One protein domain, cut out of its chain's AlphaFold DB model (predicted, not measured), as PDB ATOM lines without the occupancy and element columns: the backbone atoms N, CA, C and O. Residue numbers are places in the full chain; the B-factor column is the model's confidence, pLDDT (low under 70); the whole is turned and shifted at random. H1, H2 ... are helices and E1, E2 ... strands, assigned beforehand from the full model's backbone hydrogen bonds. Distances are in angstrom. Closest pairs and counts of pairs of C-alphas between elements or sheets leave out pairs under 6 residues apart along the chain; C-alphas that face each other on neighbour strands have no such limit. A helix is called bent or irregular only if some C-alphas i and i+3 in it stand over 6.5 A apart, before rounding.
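This is residues 158 to 294 of the 302 residues of the protein "Possible hemagglutinin (DUF638)" of Moraxella ovis (UniProt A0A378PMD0). An elongated, mostly helical body has two parts: at one end, H1, H2, H3, H4 and the short H5 make a loosely joined cluster, and at the other end H6 and H7 fold back on each other as a helical hairpin. The small strand hairpin E3 and E4 lies beyond the end of that pair where H6 begins and H7 ends, while the short strand pair E1 and E2 lies between H5 and E3. The 137 printed residues hold seven named helices and four named strands in the order H1 H2 H3 E1 H4 H5 E2 E3 E4 H6 H7, with two antiparallel two-stranded sheets, E1 - E2 and E3 - E4. The whole is compact by its radius of gyration of the C-alphas, 16.3 A, and spans 53 by 28 by 22 A.

H1, residues 170 to 179, is close to but not clearly touching H2, residues 182 to 189: the closest C-alphas, of Phe 177 and Phe 185, are 7.4 A apart. H3, residues 192 to 202, touches H1 about perpendicular at 82 degrees, closest at the C-alphas of Tyr 170 and Val 201, 5.9 A. E1, residues 208 to 210, is the antiparallel neighbour of E2, residues 234 to 236, with N 209 and O 235 within hydrogen-bond range at 2.8 A. H4, residues 214 to 222, touches H2 at a shallow tilt of 22 degrees, opposite ways, with the C-alphas of Pro 182 and Arg 222 closest at 5.5 A. H5, residues 227 to 232, only just touches H1, with 3 pairs of C-alphas within 8 A; the closest are those of Gln 174 and Ala 227, 6.5 A. E3, residues 241 to 243, and E4, residues 254 to 256, form an antiparallel hairpin, with N 255 and O 242 at 3.0 A. H6, residues 262 to 275, only just touches H4, with 3 pairs of C-alphas within 8 A and with residues 273 to 274 alone; the C-alphas of Lys 219 and Ile 273 are closest at 7.5 A. H7, residues 279 to 292, forms a helical hairpin with H6 at a shallow tilt of 31 degrees, opposite ways; residues 268 to 273 alone of H6 touch it, closest at the C-alphas of Ile 273 and Phe 282, 6.2 A. Every O i to N i+4 pair is within hydrogen-bond range in H1, H2, H3, H5, H6 and H7; H4 has 2 of 5, beside 4 of 6 O i to N i+3 pairs, and is irregular, with C-alphas 215 and 218 8.2 A apart.

H1 begins at C-alpha 170, (-92.942, 0.255, 79.042), and measures 14.3 A; H3 measures 15.3 A. H6 runs 20.0 A from C-alpha 262 at (-75.450, -19.222, 67.834), and H7 runs 19.7 A to C-alpha 292 at (-62.652, -14.674, 68.678).

The C-alphas of Ala 158 and Gly 252 are the two farthest apart, 53.2 A. The printed part has no cut and no long link. Mean pLDDT of the printed part is 86.0; 14 residues are under 70, among them 158 to 161 and 178 to 182.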
ATOM      1  N   ALA A 158     -93.576  -4.737  99.987       56.06
ATOM      2  CA  ALA A 158     -94.968  -5.122 100.206       56.06
ATOM      3  C   ALA A 158     -95.853  -4.819  98.984       56.06
ATOM      4  O   ALA A 158     -96.821  -5.533  98.722       56.06
ATOM      5  N   THR A 159     -95.509  -3.777  98.223       63.09
ATOM      6  CA  THR A 159     -96.178  -3.410  96.973       63.09
ATOM      7  C   THR A 159     -95.741  -4.316  95.823       63.09
ATOM      8  O   THR A 159     -96.609  -4.768  95.088       63.09
ATOM      9  N   ILE A 160     -94.452  -4.656  95.691       62.88
ATOM     10  CA  ILE A 160     -93.910  -5.559  94.656       62.88
ATOM     11  C   ILE A 160     -94.681  -6.879  94.650       62.88
ATOM     12  O   ILE A 160     -95.180  -7.295  93.610       62.88
ATOM     13  N   ASN A 161     -94.863  -7.491  95.822       64.50
ATOM     14  CA  ASN A 161     -95.558  -8.776  95.942       64.50
ATOM     15  C   ASN A 161     -97.055  -8.710  95.606       64.50
ATOM     16  O   ASN A 161     -97.658  -9.733  95.296       64.50
ATOM     17  N   LYS A 162     -97.660  -7.519  95.662       70.56
ATOM     18  CA  LYS A 162     -99.073  -7.278  95.327       70.56
ATOM     19  C   LYS A 162     -99.251  -6.635  93.948       70.56
ATOM     20  O   LYS A 162    -100.381  -6.377  93.539       70.56
ATOM     21  N   THR A 163     -98.155  -6.334  93.250       71.62
ATOM     22  CA  THR A 163     -98.185  -5.648  91.959       71.62
ATOM     23  C   THR A 163     -98.443  -6.651  90.851       71.62
ATOM     24  O   THR A 163     -97.705  -7.614  90.669       71.62
ATOM     25  N   ASP A 164     -99.468  -6.371  90.057       77.69
ATOM     26  CA  ASP A 164     -99.716  -7.060  88.800       77.69
ATOM     27  C   ASP A 164     -98.845  -6.433  87.696       77.69
ATOM     28  O   ASP A 164     -99.201  -5.421  87.081       77.69
ATOM     29  N   PHE A 165     -97.670  -7.025  87.455       77.50
ATOM     30  CA  PHE A 165     -96.687  -6.531  86.480       77.50
ATOM     31  C   PHE A 165     -97.200  -6.539  85.036       77.50
ATOM     32  O   PHE A 165     -96.637  -5.854  84.173       77.50
ATOM     33  N   THR A 166     -98.282  -7.270  84.749       76.31
ATOM     34  CA  THR A 166     -98.876  -7.293  83.409       76.31
ATOM     35  C   THR A 166     -99.447  -5.924  83.028       76.31
ATOM     36  O   THR A 166     -99.304  -5.515  81.871       76.31
ATOM     37  N   LYS A 167     -99.957  -5.169  84.013       76.81
ATOM     38  CA  LYS A 167    -100.597  -3.851  83.850       76.81
ATOM     39  C   LYS A 167     -99.622  -2.684  83.712       76.81
ATOM     40  O   LYS A 167    -100.032  -1.598  83.310       76.81
ATOM     41  N   LEU A 168     -98.342  -2.882  84.027       71.56
ATOM     42  CA  LEU A 168     -97.340  -1.823  83.910       71.56
ATOM     43  C   LEU A 168     -96.968  -1.578  82.442       71.56
ATOM     44  O   LEU A 168     -96.787  -2.515  81.657       71.56
ATOM     45  N   ASN A 169     -96.834  -0.309  82.061       70.62
ATOM     46  CA  ASN A 169     -96.409   0.080  80.717       70.62
ATOM     47  C   ASN A 169     -94.873   0.110  80.582       70.62
ATOM     48  O   ASN A 169     -94.137   0.010  81.564       70.62
ATOM     49  N   TYR A 170     -94.380   0.257  79.345       71.44
ATOM     50  CA  TYR A 170     -92.942   0.255  79.042       71.44
ATOM     51  C   TYR A 170     -92.154   1.293  79.842       71.44
ATOM     52  O   TYR A 170     -91.107   0.973  80.398       71.44
ATOM     53  N   ARG A 171     -92.680   2.519  79.944       68.81
ATOM     54  CA  ARG A 171     -92.011   3.623  80.633       68.81
ATOM     55  C   ARG A 171     -91.906   3.368  82.135       68.81
ATOM     56  O   ARG A 171     -90.870   3.649  82.720       68.81
ATOM     57  N   GLN A 172     -92.946   2.807  82.750       69.06
ATOM     58  CA  GLN A 172     -92.928   2.457  84.174       69.06
ATOM     59  C   GLN A 172     -91.868   1.394  84.479       69.06
ATOM     60  O   GLN A 172     -91.141   1.516  85.457       69.06
ATOM     61  N   ILE A 173     -91.742   0.378  83.625       74.69
ATOM     62  CA  ILE A 173     -90.744  -0.684  83.800       74.69
ATOM     63  C   ILE A 173     -89.324  -0.174  83.559       74.69
ATOM     64  O   ILE A 173     -88.422  -0.544  84.305       74.69
ATOM     65  N   GLN A 174     -89.127   0.698  82.568       73.69
ATOM     66  CA  GLN A 174     -87.843   1.361  82.358       73.69
ATOM     67  C   GLN A 174     -87.441   2.181  83.590       73.69
ATOM     68  O   GLN A 174     -86.335   2.019  84.090       73.69
ATOM     69  N   VAL A 175     -88.351   2.998  84.131       64.06
ATOM     70  CA  VAL A 175     -88.092   3.783  85.351       64.06
ATOM     71  C   VAL A 175     -87.719   2.877  86.525       64.06
ATOM     72  O   VAL A 175     -86.796   3.202  87.264       64.06
ATOM     73  N   ILE A 176     -88.391   1.733  86.682       69.75
ATOM     74  CA  ILE A 176     -88.045   0.748  87.714       69.75
ATOM     75  C   ILE A 176     -86.629   0.198  87.501       69.75
ATOM     76  O   ILE A 176     -85.855   0.159  88.450       69.75
ATOM     77  N   PHE A 177     -86.275  -0.210  86.280       76.69
ATOM     78  CA  PHE A 177     -84.938  -0.727  85.977       76.69
ATOM     79  C   PHE A 177     -83.841   0.323  86.223       76.69
ATOM     80  O   PHE A 177     -82.831   0.006  86.845       76.69
ATOM     81  N   ASP A 178     -84.072   1.565  85.792       67.44
ATOM     82  CA  ASP A 178     -83.075   2.641  85.808       67.44
ATOM     83  C   ASP A 178     -82.843   3.259  87.198       67.44
ATOM     84  O   ASP A 178     -81.790   3.850  87.423       67.44
ATOM     85  N   ASN A 179     -83.821   3.185  88.114       60.56
ATOM     86  CA  ASN A 179     -83.781   3.949  89.374       60.56
ATOM     87  C   ASN A 179     -83.853   3.087  90.642       60.56
ATOM     88  O   ASN A 179     -83.543   3.576  91.728       60.56
ATOM     89  N   MET A 180     -84.252   1.817  90.546       65.19
ATOM     90  CA  MET A 180     -84.327   0.941  91.718       65.19
ATOM     91  C   MET A 180     -82.925   0.599  92.233       65.19
ATOM     92  O   MET A 180     -82.014   0.352  91.443       65.19
ATOM     93  N   SER A 181     -82.741   0.538  93.556       65.38
ATOM     94  CA  SER A 181     -81.449   0.148  94.130       65.38
ATOM     95  C   SER A 181     -81.115  -1.320  93.816       65.38
ATOM     96  O   SER A 181     -82.023  -2.142  93.669       65.38
ATOM     97  N   PRO A 182     -79.829  -1.729  93.784       69.81
ATOM     98  CA  PRO A 182     -79.485  -3.118  93.468       69.81
ATOM     99  C   PRO A 182     -80.057  -4.173  94.397       69.81
ATOM    100  O   PRO A 182     -80.327  -5.301  93.981       69.81
ATOM    101  N   LYS A 183     -80.267  -3.806  95.658       70.44
ATOM    102  CA  LYS A 183     -80.871  -4.692  96.646       70.44
ATOM    103  C   LYS A 183     -82.354  -4.917  96.347       70.44
ATOM    104  O   LYS A 183     -82.798  -6.062  96.324       70.44
ATOM    105  N   GLU A 184     -83.094  -3.844  96.087       69.25
ATOM    106  CA  GLU A 184     -84.521  -3.913  95.757       69.25
ATOM    107  C   GLU A 184     -84.739  -4.558  94.390       69.25
ATOM    108  O   GLU A 184     -85.623  -5.400  94.241       69.25
ATOM    109  N   PHE A 185     -83.879  -4.257  93.414       77.81
ATOM    110  CA  PHE A 185     -83.952  -4.856  92.088       77.81
ATOM    111  C   PHE A 185     -83.703  -6.361  92.140       77.81
ATOM    112  O   PHE A 185     -84.412  -7.115  91.487       77.81
ATOM    113  N   ALA A 186     -82.749  -6.832  92.950       82.12
ATOM    114  CA  ALA A 186     -82.531  -8.266  93.136       82.12
ATOM    115  C   ALA A 186     -83.769  -8.971  93.721       82.12
ATOM    116  O   ALA A 186     -84.096 -10.089  93.319       82.12
ATOM    117  N   GLN A 187     -84.482  -8.310  94.635       79.38
ATOM    118  CA  GLN A 187     -85.734  -8.825  95.192       79.38
ATOM    119  C   GLN A 187     -86.851  -8.817  94.143       79.38
ATOM    120  O   GLN A 187     -87.534  -9.825  93.973       79.38
ATOM    121  N   LEU A 188     -86.988  -7.739  93.371       81.06
ATOM    122  CA  LEU A 188     -87.926  -7.652  92.253       81.06
ATOM    123  C   LEU A 188     -87.663  -8.730  91.192       81.06
ATOM    124  O   LEU A 188     -88.589  -9.387  90.727       81.06
ATOM    125  N   TRP A 189     -86.398  -8.935  90.834       89.69
ATOM    126  CA  TRP A 189     -85.951  -9.895  89.826       89.69
ATOM    127  C   TRP A 189     -86.249 -11.348  90.207       89.69
ATOM    128  O   TRP A 189     -86.374 -12.197  89.327       89.69
ATOM    129  N   SER A 190     -86.410 -11.639  91.503       87.75
ATOM    130  CA  SER A 190     -86.840 -12.962  91.975       87.75
ATOM    131  C   SER A 190     -88.311 -13.278  91.654       87.75
ATOM    132  O   SER A 190     -88.705 -14.444  91.659       87.75
ATOM    133  N   ASN A 191     -89.126 -12.267  91.328       86.62
ATOM    134  CA  ASN A 191     -90.502 -12.449  90.874       86.62
ATOM    135  C   ASN A 191     -90.541 -12.713  89.357       86.62
ATOM    136  O   ASN A 191     -90.182 -11.853  88.553       86.62
ATOM    137  N   ALA A 192     -91.044 -13.884  88.951       89.94
ATOM    138  CA  ALA A 192     -91.063 -14.308  87.548       89.94
ATOM    139  C   ALA A 192     -91.863 -13.373  86.617       89.94
ATOM    140  O   ALA A 192     -91.472 -13.167  85.465       89.94
ATOM    141  N   GLN A 193     -92.962 -12.774  87.093       88.19
ATOM    142  CA  GLN A 193     -93.747 -11.826  86.293       88.19
ATOM    143  C   GLN A 193     -92.981 -10.518  86.084       88.19
ATOM    144  O   GLN A 193     -92.935 -10.003  84.964       88.19
ATOM    145  N   ALA A 194     -92.339 -10.010  87.140       86.75
ATOM    146  CA  ALA A 194     -91.496  -8.824  87.060       86.75
ATOM    147  C   ALA A 194     -90.298  -9.055  86.132       86.75
ATOM    148  O   ALA A 194     -90.071  -8.266  85.216       86.75
ATOM    149  N   GLN A 195     -89.588 -10.174  86.308       93.38
ATOM    150  CA  GLN A 195     -88.465 -10.568  85.460       93.38
ATOM    151  C   GLN A 195     -88.878 -10.632  83.986       93.38
ATOM    152  O   GLN A 195     -88.259  -9.987  83.140       93.38
ATOM    153  N   SER A 196     -89.958 -11.355  83.676       92.06
ATOM    154  CA  SER A 196     -90.480 -11.480  82.311       92.06
ATOM    155  C   SER A 196     -90.825 -10.116  81.704       92.06
ATOM    156  O   SER A 196     -90.471  -9.821  80.558       92.06
ATOM    157  N   LYS A 197     -91.454  -9.234  82.491       89.50
ATOM    158  CA  LYS A 197     -91.818  -7.890  82.045       89.50
ATOM    159  C   LYS A 197     -90.589  -7.013  81.783       89.50
ATOM    160  O   LYS A 197     -90.537  -6.373  80.736       89.50
ATOM    161  N   ILE A 198     -89.596  -7.019  82.673       91.62
ATOM    162  CA  ILE A 198     -88.336  -6.277  82.498       91.62
ATOM    163  C   ILE A 198     -87.598  -6.769  81.253       91.62
ATOM    164  O   ILE A 198     -87.239  -5.963  80.396       91.62
ATOM    165  N   VAL A 199     -87.443  -8.088  81.097       93.88
ATOM    166  CA  VAL A 199     -86.835  -8.698  79.905       93.88
ATOM    167  C   VAL A 199     -87.561  -8.248  78.638       93.88
ATOM    168  O   VAL A 199     -86.919  -7.852  77.668       93.88
ATOM    169  N   SER A 200     -88.896  -8.270  78.642       90.81
ATOM    170  CA  SER A 200     -89.707  -7.836  77.500       90.81
ATOM    171  C   SER A 200     -89.452  -6.376  77.119       90.81
ATOM    172  O   SER A 200     -89.313  -6.074  75.934       90.81
ATOM    173  N   VAL A 201     -89.329  -5.477  78.102       87.56
ATOM    174  CA  VAL A 201     -89.021  -4.057  77.867       87.56
ATOM    175  C   VAL A 201     -87.608  -3.871  77.323       87.56
ATOM    176  O   VAL A 201     -87.433  -3.184  76.318       87.56
ATOM    177  N   LEU A 202     -86.610  -4.530  77.914       89.19
ATOM    178  CA  LEU A 202     -85.219  -4.395  77.477       89.19
ATOM    179  C   LEU A 202     -84.973  -4.965  76.064       89.19
ATOM    180  O   LEU A 202     -84.061  -4.506  75.382       89.19
ATOM    181  N   ARG A 203     -85.821  -5.881  75.571       90.19
ATOM    182  CA  ARG A 203     -85.774  -6.399  74.184       90.19
ATOM    183  C   ARG A 203     -86.339  -5.453  73.123       90.19
ATOM    184  O   ARG A 203     -86.278  -5.765  71.936       90.19
ATOM    185  N   LYS A 204     -86.972  -4.334  73.492       82.00
ATOM    186  CA  LYS A 204     -87.649  -3.468  72.511       82.00
ATOM    187  C   LYS A 204     -86.731  -2.393  71.926       82.00
ATOM    188  O   LYS A 204     -85.956  -1.796  72.669       82.00
ATOM    189  N   PRO A 205     -86.859  -2.066  70.625       84.38
ATOM    190  CA  PRO A 205     -87.705  -2.728  69.624       84.38
ATOM    191  C   PRO A 205     -87.133  -4.088  69.182       84.38
ATOM    192  O   PRO A 205     -85.936  -4.325  69.283       84.38
ATOM    193  N   GLY A 206     -87.994  -4.968  68.656       84.81
ATOM    194  CA  GLY A 206     -87.559  -6.255  68.101       84.81
ATOM    195  C   GLY A 206     -86.707  -6.106  66.830       84.81
ATOM    196  O   GLY A 206     -86.638  -5.031  66.236       84.81
ATOM    197  N   GLY A 207     -86.071  -7.201  66.394       89.00
ATOM    198  CA  GLY A 207     -85.193  -7.218  65.210       89.00
ATOM    199  C   GLY A 207     -83.724  -6.883  65.501       89.00
ATOM    200  O   GLY A 207     -82.924  -6.715  64.574       89.00
ATOM    201  N   TYR A 208     -83.362  -6.814  66.780       91.62
ATOM    202  CA  TYR A 208     -82.010  -6.585  67.268       91.62
ATOM    203  C   TYR A 208     -81.540  -7.792  68.079       91.62
ATOM    204  O   TYR A 208     -82.344  -8.454  68.726       91.62
ATOM    205  N   HIS A 209     -80.244  -8.079  68.014       91.12
ATOM    206  CA  HIS A 209     -79.565  -8.971  68.943       91.12
ATOM    207  C   HIS A 209     -79.001  -8.133  70.087       91.12
ATOM    208  O   HIS A 209     -78.329  -7.125  69.841       91.12
ATOM    209  N   GLU A 210     -79.307  -8.530  71.319       91.38
ATOM    210  CA  GLU A 210     -78.805  -7.889  72.529       91.38
ATOM    211  C   GLU A 210     -77.500  -8.541  73.003       91.38
ATOM    212  O   GLU A 210     -77.477  -9.696  73.436       91.38
ATOM    213  N   TRP A 211     -76.404  -7.779  72.967       92.94
ATOM    214  CA  TRP A 211     -75.101  -8.223  73.472       92.94
ATOM    215  C   TRP A 211     -75.049  -8.190  74.996       92.94
ATOM    216  O   TRP A 211     -74.439  -9.045  75.634       92.94
ATOM    217  N   MET A 212     -75.758  -7.239  75.596       93.50
ATOM    218  CA  MET A 212     -76.143  -7.321  76.996       93.50
ATOM    219  C   MET A 212     -77.356  -8.244  77.092       93.50
ATOM    220  O   MET A 212     -78.496  -7.802  76.969       93.50
ATOM    221  N   MET A 213     -77.105  -9.547  77.268       94.94
ATOM    222  CA  MET A 213     -78.159 -10.560  77.373       94.94
ATOM    223  C   MET A 213     -79.169 -10.171  78.454       94.94
ATOM    224  O   MET A 213     -78.920 -10.339  79.643       94.94
ATOM    225  N   VAL A 214     -80.340  -9.697  78.036       94.69
ATOM    226  CA  VAL A 214     -81.381  -9.148  78.922       94.69
ATOM    227  C   VAL A 214     -81.873 -10.129  79.991       94.69
ATOM    228  O   VAL A 214     -82.392  -9.713  81.018       94.69
ATOM    229  N   ALA A 215     -81.670 -11.435  79.794       94.44
ATOM    230  CA  ALA A 215     -81.930 -12.466  80.801       94.44
ATOM    231  C   ALA A 215     -80.991 -12.377  82.024       94.44
ATOM    232  O   ALA A 215     -81.202 -13.077  83.008       94.44
ATOM    233  N   LYS A 216     -79.963 -11.527  81.962       95.19
ATOM    234  CA  LYS A 216     -79.000 -11.236  83.027       95.19
ATOM    235  C   LYS A 216     -79.089  -9.773  83.490       95.19
ATOM    236  O   LYS A 216     -78.093  -9.202  83.930       95.19
ATOM    237  N   ALA A 217     -80.263  -9.140  83.376       92.88
ATOM    238  CA  ALA A 217     -80.433  -7.718  83.694       92.88
ATOM    239  C   ALA A 217     -80.084  -7.360  85.150       92.88
ATOM    240  O   ALA A 217     -79.659  -6.241  85.422       92.88
ATOM    241  N   ASP A 218     -80.164  -8.314  86.080       90.31
ATOM    242  CA  ASP A 218     -79.708  -8.143  87.463       90.31
ATOM    243  C   ASP A 218     -78.195  -7.892  87.581       90.31
ATOM    244  O   ASP A 218     -77.744  -7.212  88.503       90.31
ATOM    245  N   LYS A 219     -77.380  -8.413  86.654       90.88
ATOM    246  CA  LYS A 219     -75.949  -8.077  86.563       90.88
ATOM    247  C   LYS A 219     -75.767  -6.633  86.116       90.88
ATOM    248  O   LYS A 219     -74.973  -5.924  86.721       90.88
ATOM    249  N   PHE A 220     -76.525  -6.209  85.111       87.56
ATOM    250  CA  PHE A 220     -76.425  -4.873  84.522       87.56
ATOM    251  C   PHE A 220     -76.824  -3.805  85.527       87.56
ATOM    252  O   PHE A 220     -76.086  -2.848  85.731       87.56
ATOM    253  N   GLN A 221     -77.908  -4.047  86.255       80.50
ATOM    254  CA  GLN A 221     -78.338  -3.162  87.320       80.50
ATOM    255  C   GLN A 221     -77.254  -3.046  88.417       80.50
ATOM    256  O   GLN A 221     -76.930  -1.943  88.852       80.50
ATOM    257  N   ARG A 222     -76.596  -4.150  88.819       78.31
ATOM    258  CA  ARG A 222     -75.478  -4.101  89.792       78.31
ATOM    259  C   ARG A 222     -74.249  -3.349  89.281       78.31
ATOM    260  O   ARG A 222     -73.411  -2.941  90.086       78.31
ATOM    261  N   TRP A 223     -74.108  -3.225  87.968       78.62
ATOM    262  CA  TRP A 223     -73.073  -2.424  87.321       78.62
ATOM    263  C   TRP A 223     -73.508  -0.978  87.082       78.62
ATOM    264  O   TRP A 223     -72.729  -0.239  86.488       78.62
ATOM    265  N   ASP A 224     -74.693  -0.597  87.566       71.31
ATOM    266  CA  ASP A 224     -75.297   0.726  87.397       71.31
ATOM    267  C   ASP A 224     -75.614   1.064  85.930       71.31
ATOM    268  O   ASP A 224     -75.495   2.200  85.483       71.31
ATOM    269  N   VAL A 225     -75.986   0.041  85.149       77.25
ATOM    270  CA  VAL A 225     -76.323   0.181  83.728       77.25
ATOM    271  C   VAL A 225     -77.816   0.422  83.556       77.25
ATOM    272  O   VAL A 225     -78.641  -0.340  84.060       77.25
ATOM    273  N   ARG A 226     -78.138   1.437  82.756       78.44
ATOM    274  CA  ARG A 226     -79.495   1.874  82.419       78.44
ATOM    275  C   ARG A 226     -80.013   1.231  81.131       78.44
ATOM    276  O   ARG A 226     -79.254   0.660  80.346       78.44
ATOM    277  N   ALA A 227     -81.323   1.293  80.905       79.56
ATOM    278  CA  ALA A 227     -81.977   0.647  79.768       79.56
ATOM    279  C   ALA A 227     -81.478   1.174  78.411       79.56
ATOM    280  O   ALA A 227     -81.291   0.390  77.481       79.56
ATOM    281  N   ASP A 228     -81.226   2.476  78.299       77.38
ATOM    282  CA  ASP A 228     -80.663   3.115  77.107       77.38
ATOM    283  C   ASP A 228     -79.248   2.621  76.795       77.38
ATOM    284  O   ASP A 228     -78.928   2.343  75.636       77.38
ATOM    285  N   GLU A 229     -78.433   2.407  77.825       80.69
ATOM    286  CA  GLU A 229     -77.129   1.788  77.654       80.69
ATOM    287  C   GLU A 229     -77.262   0.326  77.210       80.69
ATOM    288  O   GLU A 229     -76.662  -0.033  76.198       80.69
ATOM    289  N   VAL A 230     -78.112  -0.496  77.844       87.81
ATOM    290  CA  VAL A 230     -78.414  -1.870  77.370       87.81
ATOM    291  C   VAL A 230     -78.810  -1.862  75.888       87.81
ATOM    292  O   VAL A 230     -78.365  -2.699  75.100       87.81
ATOM    293  N   TRP A 231     -79.618  -0.886  75.487       86.06
ATOM    294  CA  TRP A 231     -80.072  -0.703  74.118       86.06
ATOM    295  C   TRP A 231     -78.993  -0.235  73.143       86.06
ATOM    296  O   TRP A 231     -79.122  -0.513  71.945       86.06
ATOM    297  N   SER A 232     -77.950   0.440  73.622       86.25
ATOM    298  CA  SER A 232     -76.782   0.806  72.818       86.25
ATOM    299  C   SER A 232     -75.939  -0.420  72.441       86.25
ATOM    300  O   SER A 232     -75.366  -0.467  71.354       86.25
ATOM    301  N   TYR A 233     -75.962  -1.472  73.268       89.38
ATOM    302  CA  TYR A 233     -75.314  -2.765  73.026       89.38
ATOM    303  C   TYR A 233     -76.160  -3.694  72.157       89.38
ATOM    304  O   TYR A 233     -76.420  -4.854  72.503       89.38
ATOM    305  N   ARG A 234     -76.616  -3.189  71.011       90.44
ATOM    306  CA  ARG A 234     -77.460  -3.947  70.089       90.44
ATOM    307  C   ARG A 234     -76.995  -3.832  68.656       90.44
ATOM    308  O   ARG A 234     -76.667  -2.756  68.169       90.44
ATOM    309  N   THR A 235     -77.093  -4.948  67.947       89.69
ATOM    310  CA  THR A 235     -76.869  -4.995  66.501       89.69
ATOM    311  C   THR A 235     -78.147  -5.460  65.826       89.69
ATOM    312  O   THR A 235     -78.781  -6.411  66.277       89.69
ATOM    313  N   LYS A 236     -78.554  -4.807  64.730       91.00
ATOM    314  CA  LYS A 236     -79.665  -5.308  63.905       91.00
ATOM    315  C   LYS A 236     -79.349  -6.739  63.477       91.00
ATOM    316  O   LYS A 236     -78.279  -6.963  62.918       91.00
ATOM    317  N   ILE A 237     -80.279  -7.674  63.669       90.44
ATOM    318  CA  ILE A 237     -80.056  -9.103  63.381       90.44
ATOM    319  C   ILE A 237     -79.559  -9.310  61.943       90.44
ATOM    320  O   ILE A 237     -78.600 -10.036  61.718       90.44
ATOM    321  N   LYS A 238     -80.142  -8.588  60.979       89.19
ATOM    322  CA  LYS A 238     -79.747  -8.640  59.561       89.19
ATOM    323  C   LYS A 238     -78.304  -8.202  59.268       89.19
ATOM    324  O   LYS A 238     -77.778  -8.532  58.214       89.19
ATOM    325  N   ASN A 239     -77.685  -7.443  60.172       88.06
ATOM    326  CA  ASN A 239     -76.311  -6.959  60.041       88.06
ATOM    327  C   ASN A 239     -75.328  -7.798  60.875       88.06
ATOM    328  O   ASN A 239     -74.122  -7.559  60.819       88.06
ATOM    329  N   LEU A 240     -75.828  -8.741  61.679       88.56
ATOM    330  CA  LEU A 240     -75.005  -9.556  62.556       88.56
ATOM    331  C   LEU A 240     -74.490 -10.775  61.788       88.56
ATOM    332  O   LEU A 240     -75.238 -11.699  61.479       88.56
ATOM    333  N   THR A 241     -73.193 -10.765  61.497       86.19
ATOM    334  CA  THR A 241     -72.477 -11.861  60.834       86.19
ATOM    335  C   THR A 241     -71.226 -12.209  61.628       86.19
ATOM    336  O   THR A 241     -70.674 -11.352  62.323       86.19
ATOM    337  N   TRP A 242     -70.804 -13.471  61.557       92.31
ATOM    338  CA  TRP A 242     -69.623 -13.965  62.263       92.31
ATOM    339  C   TRP A 242     -69.040 -15.210  61.600       92.31
ATOM    340  O   TRP A 242     -69.702 -15.865  60.784       92.31
ATOM    341  N   ILE A 243     -67.815 -15.560  61.993       95.56
ATOM    342  CA  ILE A 243     -67.168 -16.830  61.651       95.56
ATOM    343  C   ILE A 243     -67.038 -17.653  62.927       95.56
ATOM    344  O   ILE A 243     -66.583 -17.161  63.956       95.56
ATOM    345  N   ILE A 244     -67.467 -18.911  62.869       96.38
ATOM    346  CA  ILE A 244     -67.403 -19.810  64.021       96.38
ATOM    347  C   ILE A 244     -65.920 -20.102  64.332       96.38
ATOM    348  O   ILE A 244     -65.189 -20.479  63.409       96.38
ATOM    349  N   PRO A 245     -65.458 -19.941  65.590       97.50
ATOM    350  CA  PRO A 245     -64.095 -20.276  65.999       97.50
ATOM    351  C   PRO A 245     -63.678 -21.683  65.551       97.50
ATOM    352  O   PRO A 245     -64.471 -22.622  65.611       97.50
ATOM    353  N   LYS A 246     -62.434 -21.836  65.077       96.50
ATOM    354  CA  LYS A 246     -61.932 -23.095  64.486       96.50
ATOM    355  C   LYS A 246     -61.926 -24.271  65.467       96.50
ATOM    356  O   LYS A 246     -61.981 -25.415  65.038       96.50
ATOM    357  N   ASP A 247     -61.849 -23.972  66.755       96.00
ATOM    358  CA  ASP A 247     -61.862 -24.923  67.863       96.00
ATOM    359  C   ASP A 247     -63.270 -25.430  68.230       96.00
ATOM    360  O   ASP A 247     -63.394 -26.339  69.044       96.00
ATOM    361  N   LEU A 248     -64.332 -24.880  67.629       94.38
ATOM    362  CA  LEU A 248     -65.713 -25.304  67.862       94.38
ATOM    363  C   LEU A 248     -66.253 -26.192  66.727       94.38
ATOM    364  O   LEU A 248     -65.761 -26.142  65.593       94.38
ATOM    365  N   PRO A 249     -67.330 -26.963  66.976       90.94
ATOM    366  CA  PRO A 249     -68.055 -27.646  65.912       90.94
ATOM    367  C   PRO A 249     -68.489 -26.663  64.814       90.94
ATOM    368  O   PRO A 249     -69.065 -25.615  65.100       90.94
ATOM    369  N   SER A 250     -68.264 -27.020  63.545       91.75
ATOM    370  CA  SER A 250     -68.457 -26.130  62.379       91.75
ATOM    371  C   SER A 250     -67.493 -24.934  62.302       91.75
ATOM    372  O   SER A 250     -67.786 -23.956  61.612       91.75
ATOM    373  N   GLY A 251     -66.342 -25.009  62.974       95.25
ATOM    374  CA  GLY A 251     -65.304 -23.987  62.930       95.25
ATOM    375  C   GLY A 251     -64.894 -23.587  61.509       95.25
ATOM    376  O   GLY A 251     -64.799 -24.415  60.604       95.25
ATOM    377  N   GLY A 252     -64.695 -22.287  61.299       94.00
ATOM    378  CA  GLY A 252     -64.408 -21.683  59.995       94.00
ATOM    379  C   GLY A 252     -65.636 -21.431  59.111       94.00
ATOM    380  O   GLY A 252     -65.518 -20.723  58.111       94.00
ATOM    381  N   GLN A 253     -66.820 -21.947  59.458       95.06
ATOM    382  CA  GLN A 253     -68.056 -21.654  58.722       95.06
ATOM    383  C   GLN A 253     -68.650 -20.300  59.136       95.06
ATOM    384  O   GLN A 253     -68.466 -19.832  60.263       95.06
ATOM    385  N   LYS A 254     -69.419 -19.686  58.229       94.12
ATOM    386  CA  LYS A 254     -70.259 -18.524  58.549       94.12
ATOM    387  C   LYS A 254     -71.382 -18.946  59.495       94.12
ATOM    388  O   LYS A 254     -72.069 -19.935  59.232       94.12
ATOM    389  N   GLY A 255     -71.589 -18.178  60.558       90.56
ATOM    390  CA  GLY A 255     -72.756 -18.316  61.423       90.56
ATOM    391  C   GLY A 255     -73.727 -17.148  61.277       90.56
ATOM    392  O   GLY A 255     -73.436 -16.145  60.621       90.56
ATOM    393  N   ALA A 256     -74.911 -17.314  61.858       87.25
ATOM    394  CA  ALA A 256     -75.989 -16.334  61.815       87.25
ATOM    395  C   ALA A 256     -76.868 -16.445  63.061       87.25
ATOM    396  O   ALA A 256     -76.929 -17.498  63.706       87.25
ATOM    397  N   HIS A 257     -77.557 -15.354  63.400       89.06
ATOM    398  CA  HIS A 257     -78.427 -15.279  64.572       89.06
ATOM    399  C   HIS A 257     -79.480 -16.396  64.568       89.06
ATOM    400  O   HIS A 257     -80.243 -16.518  63.613       89.06
ATOM    401  N   GLY A 258     -79.529 -17.204  65.634       87.50
ATOM    402  CA  GLY A 258     -80.441 -18.351  65.740       87.50
ATOM    403  C   GLY A 258     -80.049 -19.568  64.891       87.50
ATOM    404  O   GLY A 258     -80.760 -20.567  64.902       87.50
ATOM    405  N   GLY A 259     -78.929 -19.504  64.166       89.12
ATOM    406  CA  GLY A 259     -78.404 -20.582  63.332       89.12
ATOM    407  C   GLY A 259     -77.153 -21.246  63.914       89.12
ATOM    408  O   GLY A 259     -76.919 -21.264  65.127       89.12
ATOM    409  N   LYS A 260     -76.318 -21.798  63.024       90.25
ATOM    410  CA  LYS A 260     -75.075 -22.500  63.388       90.25
ATOM    411  C   LYS A 260     -74.166 -21.631  64.261       90.25
ATOM    412  O   LYS A 260     -73.939 -20.456  63.975       90.25
ATOM    413  N   GLY A 261     -73.640 -22.230  65.328       90.94
ATOM    414  CA  GLY A 261     -72.766 -21.561  66.294       90.94
ATOM    415  C   GLY A 261     -73.471 -20.578  67.238       90.94
ATOM    416  O   GLY A 261     -72.862 -20.185  68.225       90.94
ATOM    417  N   SER A 262     -74.746 -20.222  67.012       91.75
ATOM    418  CA  SER A 262     -75.450 -19.222  67.834       91.75
ATOM    419  C   SER A 262     -75.549 -19.636  69.304       91.75
ATOM    420  O   SER A 262     -75.321 -18.807  70.178       91.75
ATOM    421  N   GLY A 263     -75.848 -20.908  69.590       94.00
ATOM    422  CA  GLY A 263     -75.937 -21.403  70.969       94.00
ATOM    423  C   GLY A 263     -74.594 -21.359  71.705       94.00
ATOM    424  O   GLY A 263     -74.532 -20.911  72.846       94.00
ATOM    425  N   ALA A 264     -73.509 -21.748  71.029       95.31
ATOM    426  CA  ALA A 264     -72.159 -21.669  71.587       95.31
ATOM    427  C   ALA A 264     -71.728 -20.211  71.822       95.31
ATOM    428  O   ALA A 264     -71.188 -19.897  72.879       95.31
ATOM    429  N   PHE A 265     -72.051 -19.304  70.896       95.12
ATOM    430  CA  PHE A 265     -71.810 -17.875  71.083       95.12
ATOM    431  C   PHE A 265     -72.580 -17.317  72.289       95.12
ATOM    432  O   PHE A 265     -71.999 -16.637  73.133       95.12
ATOM    433  N   HIS A 266     -73.879 -17.623  72.409       95.44
ATOM    434  CA  HIS A 266     -74.692 -17.189  73.552       95.44
ATOM    435  C   HIS A 266     -74.170 -17.737  74.880       95.44
ATOM    436  O   HIS A 266     -74.220 -17.025  75.882       95.44
ATOM    437  N   TYR A 267     -73.643 -18.961  74.894       96.69
ATOM    438  CA  TYR A 267     -72.997 -19.523  76.074       96.69
ATOM    439  C   TYR A 267     -71.744 -18.728  76.466       96.69
ATOM    440  O   TYR A 267     -71.657 -18.259  77.601       96.69
ATOM    441  N   GLU A 268     -70.811 -18.503  75.533       97.50
ATOM    442  CA  GLU A 268     -69.588 -17.733  75.806       97.50
ATOM    443  C   GLU A 268     -69.902 -16.289  76.243       97.50
ATOM    444  O   GLU A 268     -69.301 -15.777  77.190       97.50
ATOM    445  N   LEU A 269     -70.898 -15.647  75.621       96.88
ATOM    446  CA  LEU A 269     -71.379 -14.320  76.015       96.88
ATOM    447  C   LEU A 269     -71.981 -14.321  77.429       96.88
ATOM    448  O   LEU A 269     -71.722 -13.412  78.219       96.88
ATOM    449  N   GLY A 270     -72.753 -15.354  77.769       97.75
ATOM    450  CA  GLY A 270     -73.316 -15.528  79.104       97.75
ATOM    451  C   GLY A 270     -72.234 -15.674  80.174       97.75
ATOM    452  O   GLY A 270     -72.303 -14.992  81.198       97.75
ATOM    453  N   VAL A 271     -71.213 -16.495  79.907       97.88
ATOM    454  CA  VAL A 271     -70.047 -16.690  80.785       97.88
ATOM    455  C   VAL A 271     -69.271 -15.385  80.972       97.88
ATOM    456  O   VAL A 271     -68.891 -15.046  82.094       97.88
ATOM    457  N   LEU A 272     -69.070 -14.618  79.897       97.50
ATOM    458  CA  LEU A 272     -68.447 -13.300  79.971       97.50
ATOM    459  C   LEU A 272     -69.221 -12.362  80.913       97.50
ATOM    460  O   LEU A 272     -68.614 -11.716  81.769       97.50
ATOM    461  N   ILE A 273     -70.548 -12.293  80.781       97.00
ATOM    462  CA  ILE A 273     -71.388 -11.455  81.649       97.00
ATOM    463  C   ILE A 273     -71.282 -11.911  83.108       97.00
ATOM    464  O   ILE A 273     -71.128 -11.079  84.000       97.00
ATOM    465  N   ASP A 274     -71.338 -13.218  83.365       95.38
ATOM    466  CA  ASP A 274     -71.320 -13.751  84.730       95.38
ATOM    467  C   ASP A 274     -70.012 -13.467  85.470       95.38
ATOM    468  O   ASP A 274     -70.055 -13.176  86.670       95.38
ATOM    469  N   ASN A 275     -68.893 -13.502  84.741       95.56
ATOM    470  CA  ASN A 275     -67.544 -13.300  85.269       95.56
ATOM    471  C   ASN A 275     -67.103 -11.829  85.318       95.56
ATOM    472  O   ASN A 275     -66.107 -11.510  85.967       95.56
ATOM    473  N   SER A 276     -67.826 -10.924  84.657       90.19
ATOM    474  CA  SER A 276     -67.509  -9.494  84.675       90.19
ATOM    475  C   SER A 276     -67.930  -8.861  86.002       90.19
ATOM    476  O   SER A 276     -69.070  -8.999  86.452       90.19
ATOM    477  N   ARG A 277     -67.026  -8.121  86.654       85.38
ATOM    478  CA  ARG A 277     -67.340  -7.457  87.936       85.38
ATOM    479  C   ARG A 277     -68.045  -6.118  87.756       85.38
ATOM    480  O   ARG A 277     -68.665  -5.625  88.694       85.38
ATOM    481  N   ASN A 278     -67.895  -5.514  86.584       80.19
ATOM    482  CA  ASN A 278     -68.441  -4.217  86.213       80.19
ATOM    483  C   ASN A 278     -68.539  -4.117  84.683       80.19
ATOM    484  O   ASN A 278     -67.984  -4.937  83.947       80.19
ATOM    485  N   LEU A 279     -69.202  -3.063  84.220       84.19
ATOM    486  CA  LEU A 279     -69.373  -2.748  82.808       84.19
ATOM    487  C   LEU A 279     -68.041  -2.600  82.043       84.19
ATOM    488  O   LEU A 279     -67.955  -3.006  80.888       84.19
ATOM    489  N   GLN A 280     -66.985  -2.064  82.664       84.81
ATOM    490  CA  GLN A 280     -65.682  -1.898  82.009       84.81
ATOM    491  C   GLN A 280     -65.030  -3.250  81.681       84.81
ATOM    492  O   GLN A 280     -64.499  -3.435  80.586       84.81
ATOM    493  N   GLU A 281     -65.095  -4.207  82.605       87.62
ATOM    494  CA  GLU A 281     -64.611  -5.572  82.374       87.62
ATOM    495  C   GLU A 281     -65.431  -6.289  81.306       87.62
ATOM    496  O   GLU A 281     -64.851  -6.909  80.413       87.62
ATOM    497  N   PHE A 282     -66.758  -6.129  81.344       92.88
ATOM    498  CA  PHE A 282     -67.638  -6.653  80.303       92.88
ATOM    499  C   PHE A 282     -67.262  -6.091  78.928       92.88
ATOM    500  O   PHE A 282     -67.059  -6.865  77.999       92.88
ATOM    501  N   ARG A 283     -67.075  -4.769  78.802       90.81
ATOM    502  CA  ARG A 283     -66.640  -4.104  77.559       90.81
ATOM    503  C   ARG A 283     -65.327  -4.686  77.033       90.81
ATOM    504  O   ARG A 283     -65.238  -5.049  75.863       90.81
ATOM    505  N   ALA A 284     -64.322  -4.809  77.897       88.12
ATOM    506  CA  ALA A 284     -63.021  -5.352  77.517       88.12
ATOM    507  C   ALA A 284     -63.115  -6.818  77.062       88.12
ATOM    508  O   ALA A 284     -62.475  -7.211  76.085       88.12
ATOM    509  N   GLY A 285     -63.918  -7.633  77.748       94.06
ATOM    510  CA  GLY A 285     -64.143  -9.020  77.360       94.06
ATOM    511  C   GLY A 285     -65.004  -9.165  76.105       94.06
ATOM    512  O   GLY A 285     -64.747 -10.057  75.303       94.06
ATOM    513  N   LEU A 286     -65.954  -8.256  75.874       94.50
ATOM    514  CA  LEU A 286     -66.816  -8.252  74.693       94.50
ATOM    515  C   LEU A 286     -66.000  -8.026  73.419       94.50
ATOM    516  O   LEU A 286     -66.219  -8.717  72.428       94.50
ATOM    517  N   ILE A 287     -65.008  -7.129  73.470       92.69
ATOM    518  CA  ILE A 287     -64.045  -6.912  72.378       92.69
ATOM    519  C   ILE A 287     -63.314  -8.213  72.041       92.69
ATOM    520  O   ILE A 287     -63.288  -8.628  70.882       92.69
ATOM    521  N   LYS A 288     -62.761  -8.886  73.055       95.12
ATOM    522  CA  LYS A 288     -62.041 -10.156  72.877       95.12
ATOM    523  C   LYS A 288     -62.954 -11.249  72.328       95.12
ATOM    524  O   LYS A 288     -62.550 -12.012  71.454       95.12
ATOM    525  N   LEU A 289     -64.190 -11.311  72.817       95.56
ATOM    526  CA  LEU A 289     -65.177 -12.279  72.360       95.56
ATOM    527  C   LEU A 289     -65.537 -12.044  70.890       95.56
ATOM    528  O   LEU A 289     -65.509 -12.980  70.097       95.56
ATOM    529  N   GLY A 290     -65.817 -10.806  70.485       94.06
ATOM    530  CA  GLY A 290     -66.115 -10.539  69.080       94.06
ATOM    531  C   GLY A 290     -64.904 -10.728  68.162       94.06
ATOM    532  O   GLY A 290     -65.091 -11.193  67.042       94.06
ATOM    533  N   GLN A 291     -63.670 -10.502  68.632       94.50
ATOM    534  CA  GLN A 291     -62.456 -10.897  67.898       94.50
ATOM    535  C   GLN A 291     -62.391 -12.415  67.690       94.50
ATOM    536  O   GLN A 291     -62.199 -12.869  66.563       94.50
ATOM    537  N   ARG A 292     -62.616 -13.204  68.748       95.50
ATOM    538  CA  ARG A 292     -62.652 -14.674  68.678       95.50
ATOM    539  C   ARG A 292     -63.668 -15.175  67.648       95.50
ATOM    540  O   ARG A 292     -63.366 -16.092  66.893       95.50
ATOM    541  N   TRP A 293     -64.835 -14.542  67.582       95.56
ATOM    542  CA  TRP A 293     -65.910 -14.887  66.646       95.56
ATOM    543  C   TRP A 293     -65.837 -14.138  65.303       95.56
ATOM    544  O   TRP A 293     -66.749 -14.240  64.484       95.56
ATOM    545  N   SER A 294     -64.760 -13.390  65.042       94.81
ATOM    546  CA  SER A 294     -64.581 -12.591  63.816       94.81
ATOM    547  C   SER A 294     -65.792 -11.701  63.487       94.81
ATOM    548  O   SER A 294     -66.250 -11.645  62.345       94.81
TER     549      SER A 294